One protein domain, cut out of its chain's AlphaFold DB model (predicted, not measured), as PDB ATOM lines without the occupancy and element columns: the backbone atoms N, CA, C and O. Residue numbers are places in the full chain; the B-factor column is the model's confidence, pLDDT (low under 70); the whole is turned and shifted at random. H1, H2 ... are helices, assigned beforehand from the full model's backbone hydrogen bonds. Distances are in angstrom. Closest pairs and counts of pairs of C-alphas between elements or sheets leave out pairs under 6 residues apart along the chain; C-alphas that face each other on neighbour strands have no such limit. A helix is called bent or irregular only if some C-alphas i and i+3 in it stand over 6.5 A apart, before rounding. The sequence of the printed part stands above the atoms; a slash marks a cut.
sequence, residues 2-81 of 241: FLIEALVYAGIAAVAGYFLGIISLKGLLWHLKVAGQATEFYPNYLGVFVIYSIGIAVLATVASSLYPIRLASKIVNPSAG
ATOM      1  N   PHE A   2     106.065  63.854  25.221       82.06
ATOM      2  CA  PHE A   2     105.401  63.354  23.997       82.06
ATOM      3  C   PHE A   2     103.876  63.135  24.082       82.06
ATOM      4  O   PHE A   2     103.163  63.479  23.149       82.06
ATOM      5  N   LEU A   3     103.356  62.608  25.199       84.81
ATOM      6  CA  LEU A   3     101.910  62.394  25.366       84.81
ATOM      7  C   LEU A   3     101.111  63.709  25.393       84.81
ATOM      8  O   LEU A   3     100.049  63.802  24.791       84.81
ATOM      9  N   ILE A   4     101.626  64.714  26.107       89.44
ATOM     10  CA  ILE A   4     100.968  66.021  26.251       89.44
ATOM     11  C   ILE A   4     100.974  66.740  24.903       89.44
ATOM     12  O   ILE A   4      99.957  67.284  24.491       89.44
ATOM     13  N   GLU A   5     102.097  66.685  24.194       88.44
ATOM     14  CA  GLU A   5     102.234  67.261  22.859       88.44
ATOM     15  C   GLU A   5     101.269  66.614  21.850       88.44
ATOM     16  O   GLU A   5     100.531  67.319  21.161       88.44
ATOM     17  N   ALA A   6     101.181  65.278  21.833       88.31
ATOM     18  CA  ALA A   6     100.227  64.559  20.990       88.31
ATOM     19  C   ALA A   6      98.768  64.927  21.306       88.31
ATOM     20  O   ALA A   6      97.958  65.065  20.391       88.31
ATOM     21  N   LEU A   7      98.432  65.127  22.585       89.50
ATOM     22  CA  LEU A   7      97.088  65.521  23.005       89.50
ATOM     23  C   LEU A   7      96.735  66.945  22.549       89.50
ATOM     24  O   LEU A   7      95.627  67.178  22.064       89.50
ATOM     25  N   VAL A   8      97.678  67.885  22.663       92.69
ATOM     26  CA  VAL A   8      97.494  69.271  22.203       92.69
ATOM     27  C   VAL A   8      97.291  69.310  20.688       92.69
ATOM     28  O   VAL A   8      96.329  69.922  20.220       92.69
ATOM     29  N   TYR A   9      98.128  68.611  19.914       90.75
ATOM     30  CA  TYR A   9      97.965  68.558  18.459       90.75
ATOM     31  C   TYR A   9      96.684  67.845  18.032       90.75
ATOM     32  O   TYR A   9      96.023  68.314  17.109       90.75
ATOM     33  N   ALA A  10      96.291  66.766  18.715       91.75
ATOM     34  CA  ALA A  10      95.023  66.092  18.446       91.75
ATOM     35  C   ALA A  10      93.827  67.036  18.661       91.75
ATOM     36  O   ALA A  10      92.915  67.063  17.839       91.75
ATOM     37  N   GLY A  11      93.857  67.857  19.717       91.81
ATOM     38  CA  GLY A  11      92.833  68.872  19.971       91.81
ATOM     39  C   GLY A  11      92.764  69.938  18.873       91.81
ATOM     40  O   GLY A  11      91.687  70.207  18.342       91.81
ATOM     41  N   ILE A  12      93.910  70.505  18.482       93.94
ATOM     42  CA  ILE A  12      93.979  71.527  17.422       93.94
ATOM     43  C   ILE A  12      93.511  70.947  16.076       93.94
ATOM     44  O   ILE A  12      92.700  71.564  15.381       93.94
ATOM     45  N   ALA A  13      93.972  69.744  15.725       92.44
ATOM     46  CA  ALA A  13      93.602  69.062  14.489       92.44
ATOM     47  C   ALA A  13      92.115  68.688  14.448       92.44
ATOM     48  O   ALA A  13      91.491  68.813  13.396       92.44
ATOM     49  N   ALA A  14      91.524  68.282  15.576       91.38
ATOM     50  CA  ALA A  14      90.095  67.983  15.667       91.38
ATOM     51  C   ALA A  14      89.231  69.212  15.353       91.38
ATOM     52  O   ALA A  14      88.296  69.126  14.556       91.38
ATOM     53  N   VAL A  15      89.572  70.369  15.931       93.00
ATOM     54  CA  VAL A  15      88.853  71.628  15.678       93.00
ATOM     55  C   VAL A  15      89.026  72.065  14.222       93.00
ATOM     56  O   VAL A  15      88.039  72.352  13.544       93.00
ATOM     57  N   ALA A  16      90.260  72.067  13.709       94.06
ATOM     58  CA  ALA A  16      90.539  72.445  12.324       94.06
ATOM     59  C   ALA A  16      89.850  71.509  11.313       94.06
ATOM     60  O   ALA A  16      89.238  71.971  10.349       94.06
ATOM     61  N   GLY A  17      89.893  70.197  11.560       92.88
ATOM     62  CA  GLY A  17      89.250  69.178  10.734       92.88
ATOM     63  C   GLY A  17      87.729  69.309  10.712       92.88
ATOM     64  O   GLY A  17      87.118  69.147   9.657       92.88
ATOM     65  N   TYR A  18      87.114  69.682  11.837       91.38
ATOM     66  CA  TYR A  18      85.678  69.948  11.899       91.38
ATOM     67  C   TYR A  18      85.271  71.131  11.007       91.38
ATOM     68  O   TYR A  18      84.346  71.006  10.201       91.38
ATOM     69  N   PHE A  19      85.994  72.255  11.078       93.56
ATOM     70  CA  PHE A  19      85.730  73.406  10.205       93.56
ATOM     71  C   PHE A  19      85.931  73.069   8.725       93.56
ATOM     72  O   PHE A  19      85.071  73.397   7.905       93.56
ATOM     73  N   LEU A  20      87.019  72.370   8.389       94.19
ATOM     74  CA  LEU A  20      87.267  71.882   7.030       94.19
ATOM     75  C   LEU A  20      86.130  70.982   6.538       94.19
ATOM     76  O   LEU A  20      85.630  71.196   5.437       94.19
ATOM     77  N   GLY A  21      85.653  70.051   7.366       91.50
ATOM     78  CA  GLY A  21      84.530  69.173   7.033       91.50
ATOM     79  C   GLY A  21      83.244  69.939   6.712       91.50
ATOM     80  O   GLY A  21      82.575  69.630   5.725       91.50
ATOM     81  N   ILE A  22      82.922  70.987   7.480       90.31
ATOM     82  CA  ILE A  22      81.762  71.853   7.205       90.31
ATOM     83  C   ILE A  22      81.927  72.593   5.876       90.31
ATOM     84  O   ILE A  22      80.976  72.660   5.094       90.31
ATOM     85  N   ILE A  23      83.110  73.160   5.623       92.50
ATOM     86  CA  ILE A  23      83.398  73.901   4.390       92.50
ATOM     87  C   ILE A  23      83.283  72.967   3.181       92.50
ATOM     88  O   ILE A  23      82.583  73.296   2.223       92.50
ATOM     89  N   SER A  24      83.890  71.780   3.250       90.50
ATOM     90  CA  SER A  24      83.810  70.760   2.201       90.50
ATOM     91  C   SER A  24      82.374  70.303   1.952       90.50
ATOM     92  O   SER A  24      81.956  70.214   0.799       90.50
ATOM     93  N   LEU A  25      81.585  70.076   3.009       88.50
ATOM     94  CA  LEU A  25      80.182  69.681   2.877       88.50
ATOM     95  C   LEU A  25      79.336  70.786   2.233       88.50
ATOM     96  O   LEU A  25      78.540  70.507   1.340       88.50
ATOM     97  N   LYS A  26      79.525  72.048   2.638       86.38
ATOM     98  CA  LYS A  26      78.846  73.191   2.007       86.38
ATOM     99  C   LYS A  26      79.231  73.342   0.538       86.38
ATOM    100  O   LYS A  26      78.351  73.578  -0.284       86.38
ATOM    101  N   GLY A  27      80.513  73.179   0.207       88.62
ATOM    102  CA  GLY A  27      80.996  73.203  -1.174       88.62
ATOM    103  C   GLY A  27      80.369  72.099  -2.027       88.62
ATOM    104  O   GLY A  27      79.885  72.371  -3.125       88.62
ATOM    105  N   LEU A  28      80.291  70.876  -1.493       87.38
ATOM    106  CA  LEU A  28      79.646  69.742  -2.158       87.38
ATOM    107  C   LEU A  28      78.149  69.992  -2.392       87.38
ATOM    108  O   LEU A  28      77.659  69.798  -3.502       87.38
ATOM    109  N   LEU A  29      77.426  70.457  -1.370       86.38
ATOM    110  CA  LEU A  29      75.997  70.767  -1.482       86.38
ATOM    111  C   LEU A  29      75.735  71.906  -2.473       86.38
ATOM    112  O   LEU A  29      74.775  71.846  -3.238       86.38
ATOM    113  N   TRP A  30      76.599  72.922  -2.497       84.50
ATOM    114  CA  TRP A  30      76.527  73.994  -3.484       84.50
ATOM    115  C   TRP A  30      76.710  73.457  -4.909       84.50
ATOM    116  O   TRP A  30      75.884  73.744  -5.774       84.50
ATOM    117  N   HIS A  31      77.719  72.612  -5.135       85.31
ATOM    118  CA  HIS A  31      77.961  71.982  -6.434       85.31
ATOM    119  C   HIS A  31      76.771  71.122  -6.899       85.31
ATOM    120  O   HIS A  31      76.316  71.247  -8.034       85.31
ATOM    121  N   LEU A  32      76.214  70.290  -6.012       84.25
ATOM    122  CA  LEU A  32      75.046  69.451  -6.311       84.25
ATOM    123  C   LEU A  32      73.781  70.274  -6.594       84.25
ATOM    124  O   LEU A  32      72.966  69.886  -7.434       84.25
ATOM    125  N   LYS A  33      73.630  71.433  -5.939       81.94
ATOM    126  CA  LYS A  33      72.520  72.357  -6.193       81.94
ATOM    127  C   LYS A  33      72.606  72.990  -7.579       81.94
ATOM    128  O   LYS A  33      71.593  73.076  -8.267       81.94
ATOM    129  N   VAL A  34      73.805  73.391  -8.002       80.38
ATOM    130  CA  VAL A  34      74.055  73.921  -9.354       80.38
ATOM    131  C   VAL A  34      73.835  72.844 -10.425       80.38
ATOM    132  O   VAL A  34      73.307  73.148 -11.489       80.38
ATOM    133  N   ALA A  35      74.155  71.581 -10.130       81.50
ATOM    134  CA  ALA A  35      73.945  70.442 -11.030       81.50
ATOM    135  C   ALA A  35      72.472  69.984 -11.166       81.50
ATOM    136  O   ALA A  35      72.199  69.003 -11.854       81.50
ATOM    137  N   GLY A  36      71.516  70.658 -10.512       73.62
ATOM    138  CA  GLY A  36      70.081  70.372 -10.639       73.62
ATOM    139  C   GLY A  36      69.586  69.122  -9.898       73.62
ATOM    140  O   GLY A  36      68.418  68.771 -10.019       73.62
ATOM    141  N   GLN A  37      70.433  68.463  -9.099       70.44
ATOM    142  CA  GLN A  37      70.104  67.247  -8.333       70.44
ATOM    143  C   GLN A  37      69.649  67.548  -6.889       70.44
ATOM    144  O   GLN A  37      69.798  66.725  -5.988       70.44
ATOM    145  N   ALA A  38      69.142  68.754  -6.632       58.41
ATOM    146  CA  ALA A  38      68.953  69.265  -5.278       58.41
ATOM    147  C   ALA A  38      67.721  68.672  -4.570       58.41
ATOM    148  O   ALA A  38      66.604  69.149  -4.745       58.41
ATOM    149  N   THR A  39      67.933  67.702  -3.684       60.31
ATOM    150  CA  THR A  39      67.064  67.490  -2.516       60.31
ATOM    151  C   THR A  39      67.489  68.432  -1.389       60.31
ATOM    152  O   THR A  39      68.688  68.605  -1.158       60.31
ATOM    153  N   GLU A  40      66.536  69.034  -0.673       67.06
ATOM    154  CA  GLU A  40      66.808  69.855   0.516       67.06
ATOM    155  C   GLU A  40      67.397  68.992   1.644       67.06
ATOM    156  O   GLU A  40      66.692  68.436   2.483       67.06
ATOM    157  N   PHE A  41      68.721  68.837   1.639       71.94
ATOM    158  CA  PHE A  41      69.448  68.129   2.682       71.94
ATOM    159  C   PHE A  41      69.885  69.111   3.767       71.94
ATOM    160  O   PHE A  41      70.691  70.010   3.517       71.94
ATOM    161  N   TYR A  42      69.375  68.911   4.982       77.31
ATOM    162  CA  TYR A  42      69.742  69.685   6.165       77.31
ATOM    163  C   TYR A  42      70.742  68.889   7.020       77.31
ATOM    164  O   TYR A  42      70.333  68.027   7.801       77.31
ATOM    165  N   PRO A  43      72.059  69.132   6.882       75.69
ATOM    166  CA  PRO A  43      73.060  68.427   7.671       75.69
ATOM    167  C   PRO A  43      72.993  68.809   9.153       75.69
ATOM    168  O   PRO A  43      72.984  69.985   9.516       75.69
ATOM    169  N   ASN A  44      73.014  67.797  10.020       82.94
ATOM    170  CA  ASN A  44      73.138  67.993  11.460       82.94
ATOM    171  C   ASN A  44      74.616  68.120  11.861       82.94
ATOM    172  O   ASN A  44      75.330  67.124  11.980       82.94
ATOM    173  N   TYR A  45      75.059  69.353  12.094       81.31
ATOM    174  CA  TYR A  45      76.435  69.672  12.480       81.31
ATOM    175  C   TYR A  45      76.786  69.268  13.923       81.31
ATOM    176  O   TYR A  45      77.953  69.062  14.236       81.31
ATOM    177  N   LEU A  46      75.783  69.094  14.788       79.50
ATOM    178  CA  LEU A  46      75.928  68.680  16.190       79.50
ATOM    179  C   LEU A  46      75.432  67.237  16.401       79.50
ATOM    180  O   LEU A  46      74.870  66.891  17.438       79.50
ATOM    181  N   GLY A  47      75.606  66.386  15.387       86.06
ATOM    182  CA  GLY A  47      75.196  64.986  15.437       86.06
ATOM    183  C   GLY A  47      76.161  64.096  16.226       86.06
ATOM    184  O   GLY A  47      77.371  64.321  16.251       86.06
ATOM    185  N   VAL A  48      75.639  63.001  16.786       87.94
ATOM    186  CA  VAL A  48      76.428  61.966  17.487       87.94
ATOM    187  C   VAL A  48      77.548  61.394  16.601       87.94
ATOM    188  O   VAL A  48      78.642  61.112  17.084       87.94
ATOM    189  N   PHE A  49      77.325  61.298  15.288       87.50
ATOM    190  CA  PHE A  49      78.342  60.835  14.337       87.50
ATOM    191  C   PHE A  49      79.561  61.760  14.251       87.50
ATOM    192  O   PHE A  49      80.675  61.266  14.113       87.50
ATOM    193  N   VAL A  50      79.380  63.076  14.401       88.44
ATOM    194  CA  VAL A  50      80.494  64.038  14.434       88.44
ATOM    195  C   VAL A  50      81.362  63.794  15.667       88.44
ATOM    196  O   VAL A  50      82.588  63.763  15.568       88.44
ATOM    197  N   ILE A  51      80.724  63.548  16.816       89.44
ATOM    198  CA  ILE A  51      81.414  63.223  18.070       89.44
ATOM    199  C   ILE A  51      82.220  61.932  17.909       89.44
ATOM    200  O   ILE A  51      83.389  61.896  18.292       89.44
ATOM    201  N   TYR A  52      81.645  60.893  17.293       92.38
ATOM    202  CA  TYR A  52      82.373  59.652  17.018       92.38
ATOM    203  C   TYR A  52      83.551  59.856  16.068       92.38
ATOM    204  O   TYR A  52      84.638  59.355  16.351       92.38
ATOM    205  N   SER A  53      83.387  60.614  14.981       90.31
ATOM    206  CA  SER A  53      84.482  60.896  14.048       90.31
ATOM    207  C   SER A  53      85.643  61.626  14.726       90.31
ATOM    208  O   SER A  53      86.793  61.217  14.569       90.31
ATOM    209  N   ILE A  54      85.353  62.659  15.525       91.81
ATOM    210  CA  ILE A  54      86.376  63.387  16.288       91.81
ATOM    211  C   ILE A  54      87.032  62.466  17.323       91.81
ATOM    212  O   ILE A  54      88.257  62.425  17.422       91.81
ATOM    213  N   GLY A  55      86.232  61.690  18.060       92.81
ATOM    214  CA  GLY A  55      86.726  60.753  19.067       92.81
ATOM    215  C   GLY A  55      87.681  59.714  18.480       92.81
ATOM    216  O   GLY A  55      88.759  59.502  19.030       92.81
ATOM    217  N   ILE A  56      87.328  59.118  17.335       93.62
ATOM    218  CA  ILE A  56      88.170  58.148  16.622       93.62
ATOM    219  C   ILE A  56      89.465  58.804  16.131       93.62
ATOM    220  O   ILE A  56      90.532  58.214  16.290       93.62
ATOM    221  N   ALA A  57      89.397  60.020  15.581       90.81
ATOM    222  CA  ALA A  57      90.583  60.738  15.117       90.81
ATOM    223  C   ALA A  57      91.565  61.017  16.268       90.81
ATOM    224  O   ALA A  57      92.749  60.701  16.158       90.81
ATOM    225  N   VAL A  58      91.069  61.521  17.404       92.31
ATOM    226  CA  VAL A  58      91.888  61.772  18.602       92.31
ATOM    227  C   VAL A  58      92.477  60.471  19.152       92.31
ATOM    228  O   VAL A  58      93.669  60.415  19.457       92.31
ATOM    229  N   LEU A  59      91.675  59.402  19.236       92.44
ATOM    230  CA  LEU A  59      92.139  58.076  19.656       92.44
ATOM    231  C   LEU A  59      93.261  57.552  18.759       92.44
ATOM    232  O   LEU A  59      94.263  57.063  19.275       92.44
ATOM    233  N   ALA A  60      93.119  57.680  17.439       91.06
ATOM    234  CA  ALA A  60      94.134  57.255  16.483       91.06
ATOM    235  C   ALA A  60      95.455  58.020  16.678       91.06
ATOM    236  O   ALA A  60      96.525  57.407  16.712       91.06
ATOM    237  N   THR A  61      95.393  59.341  16.888       89.69
ATOM    238  CA  THR A  61      96.581  60.165  17.163       89.69
ATOM    239  C   THR A  61      97.267  59.761  18.470       89.69
ATOM    240  O   THR A  61      98.481  59.546  18.497       89.69
ATOM    241  N   VAL A  62      96.503  59.592  19.554       89.00
ATOM    242  CA  VAL A  62      97.058  59.188  20.856       89.00
ATOM    243  C   VAL A  62      97.655  57.782  20.774       89.00
ATOM    244  O   VAL A  62      98.779  57.572  21.234       89.00
ATOM    245  N   ALA A  63      96.967  56.834  20.134       90.44
ATOM    246  CA  ALA A  63      97.451  55.467  19.953       90.44
ATOM    247  C   ALA A  63      98.774  55.409  19.169       90.44
ATOM    248  O   ALA A  63      99.672  54.655  19.545       90.44
ATOM    249  N   SER A  64      98.934  56.247  18.140       90.00
ATOM    250  CA  SER A  64     100.194  56.364  17.394       90.00
ATOM    251  C   SER A  64     101.350  56.836  18.289       90.00
ATOM    252  O   SER A  64     102.451  56.285  18.235       90.00
ATOM    253  N   SER A  65     101.086  57.778  19.202       88.88
ATOM    254  CA  SER A  65     102.095  58.290  20.142       88.88
ATOM    255  C   SER A  65     102.491  57.295  21.246       88.88
ATOM    256  O   SER A  65     103.574  57.407  21.823       88.88
ATOM    257  N   LEU A  66     101.668  56.277  21.527       87.56
ATOM    258  CA  LEU A  66     101.971  55.275  22.557       87.56
ATOM    259  C   LEU A  66     103.192  54.411  22.206       87.56
ATOM    260  O   LEU A  66     103.916  53.986  23.112       87.56
ATOM    261  N   TYR A  67     103.425  54.141  20.918       85.88
ATOM    262  CA  TYR A  67     104.568  53.346  20.463       85.88
ATOM    263  C   TYR A  67     105.925  53.992  20.817       85.88
ATOM    264  O   TYR A  67     106.695  53.362  21.551       85.88
ATOM    265  N   PRO A  68     106.228  55.241  20.397       82.75
ATOM    266  CA  PRO A  68     107.497  55.884  20.727       82.75
ATOM    267  C   PRO A  68     107.650  56.137  22.228       82.75
ATOM    268  O   PRO A  68     108.761  56.017  22.735       82.75
ATOM    269  N   ILE A  69     106.561  56.398  22.966       86.69
ATOM    270  CA  ILE A  69     106.611  56.532  24.433       86.69
ATOM    271  C   ILE A  69     107.151  55.249  25.067       86.69
ATOM    272  O   ILE A  69     108.078  55.302  25.872       86.69
ATOM    273  N   ARG A  70     106.618  54.084  24.679       82.62
ATOM    274  CA  ARG A  70     107.085  52.798  25.216       82.62
ATOM    275  C   ARG A  70     108.537  52.509  24.855       82.62
ATOM    276  O   ARG A  70     109.269  51.985  25.694       82.62
ATOM    277  N   LEU A  71     108.951  52.838  23.634       81.81
ATOM    278  CA  LEU A  71     110.332  52.656  23.196       81.81
ATOM    279  C   LEU A  71     111.289  53.574  23.973       81.81
ATOM    280  O   LEU A  71     112.274  53.100  24.532       81.81
ATOM    281  N   ALA A  72     110.954  54.859  24.093       80.81
ATOM    282  CA  ALA A  72     111.743  55.837  24.834       80.81
ATOM    283  C   ALA A  72     111.875  55.463  26.318       80.81
ATOM    284  O   ALA A  72     112.968  55.537  26.871       80.81
ATOM    285  N   SER A  73     110.800  54.987  26.959       76.94
ATOM    286  CA  SER A  73     110.857  54.527  28.354       76.94
ATOM    287  C   SER A  73     111.807  53.345  28.556       76.94
ATOM    288  O   SER A  73     112.452  53.262  29.600       76.94
ATOM    289  N   LYS A  74     111.920  52.441  27.574       70.12
ATOM    290  CA  LYS A  74     112.872  51.321  27.633       70.12
ATOM    291  C   LYS A  74     114.318  51.781  27.462       70.12
ATOM    292  O   LYS A  74     115.188  51.273  28.156       70.12
ATOM    293  N   ILE A  75     114.566  52.747  26.578       74.12
ATOM    294  CA  ILE A  75     115.915  53.273  26.312       74.12
ATOM    295  C   ILE A  75     116.420  54.117  27.492       74.12
ATOM    296  O   ILE A  75     117.570  53.993  27.900       74.12
ATOM    297  N   VAL A  76     115.556  54.954  28.073       61.88
ATOM    298  CA  VAL A  76     115.919  55.885  29.158       61.88
ATOM    299  C   VAL A  76     116.098  55.187  30.506       61.88
ATOM    300  O   VAL A  76     116.722  55.755  31.398       61.88
ATOM    301  N   ASN A  77     115.603  53.955  30.669       50.94
ATOM    302  CA  ASN A  77     115.826  53.170  31.880       50.94
ATOM    303  C   ASN A  77     116.859  52.041  31.665       50.94
ATOM    304  O   ASN A  77     116.498  50.861  31.709       50.94
ATOM    305  N   PRO A  78     118.161  52.364  31.504       47.69
ATOM    306  CA  PRO A  78     119.216  51.367  31.324       47.69
ATOM    307  C   PRO A  78     119.409  50.490  32.571       47.69
ATOM    308  O   PRO A  78     120.059  49.451  32.505       47.69
ATOM    309  N   SER A  79     118.820  50.865  33.716       45.75
ATOM    310  CA  SER A  79     118.873  50.064  34.942       45.75
ATOM    311  C   SER A  79     118.138  48.723  34.821       45.75
ATOM    312  O   SER A  79     118.510  47.775  35.507       45.75
ATOM    313  N   ALA A  80     117.162  48.604  33.909       45.47
ATOM    314  CA  ALA A  80     116.450  47.349  33.653       45.47
ATOM    315  C   ALA A  80     117.299  46.324  32.874       45.47
ATOM    316  O   ALA A  80     117.102  45.122  33.024       45.47
ATOM    317  N   GLY A  81     118.267  46.793  32.078       46.41
ATOM    318  CA  GLY A  81     119.256  45.961  31.382       46.41
ATOM    319  C   GLY A  81     120.517  45.683  32.204       46.41
ATOM    320  O   GLY A  81     121.381  44.943  31.751       46.41
TER     321      GLY A  81
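What this domain is: This is residues 2 to 81 of the 241 residues of an uncharacterized protein of Phycisphaerae bacterium SM23_33 (UniProt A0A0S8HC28). A long helical hairpin: H1 and H2 run side by side in opposite ways, crossing at a small angle, and a long loop joins them round one end. The free residues 31 to 36 stick out at that end, and residues 73 to 81, with the short H3, at the other. The printed part has 80 residues with three named helices, H1, H2, H3, and no named strand; the class is all helix. It is an extended rod, radius of gyration of the C-alphas 19.8 A, spanning 69 by 21 by 17 A.

Where its parts are: H1, residues 2 to 34, is the longest helix, 47.0 A from C-alpha 2 at (105.401, 63.354, 23.997) to C-alpha 34. H2, residues 48 to 76, measures 41.6 A; it is neither bent nor irregular, but only just: C-alphas 64 and 67 are 6.1 A apart. H3, residues 78 to 81, ends at (119.256, 45.961, 31.382).

How they stand to each other: H1 and H2 touch as a helical hairpin, at a shallow tilt of 31 degrees, opposite ways; their closest C-alphas, of Ala 10 and Val 58, are 5.3 A apart. H1 and H3 are apart; H2 and H3 meet only through their link. Every O i to N i+4 pair is within hydrogen-bond range in H1, 23 of 25 in H2; H3 is too short for such a pair.

The domain as a whole: The C-alphas of Gly 36 and Ser 79, the two farthest apart, are 69.8 A apart. The printed part has no cut. The link from H1 to H2 is long, residues 35 to 47. The pLDDT is under 70 at residues 38 to 40 and 76 to 81.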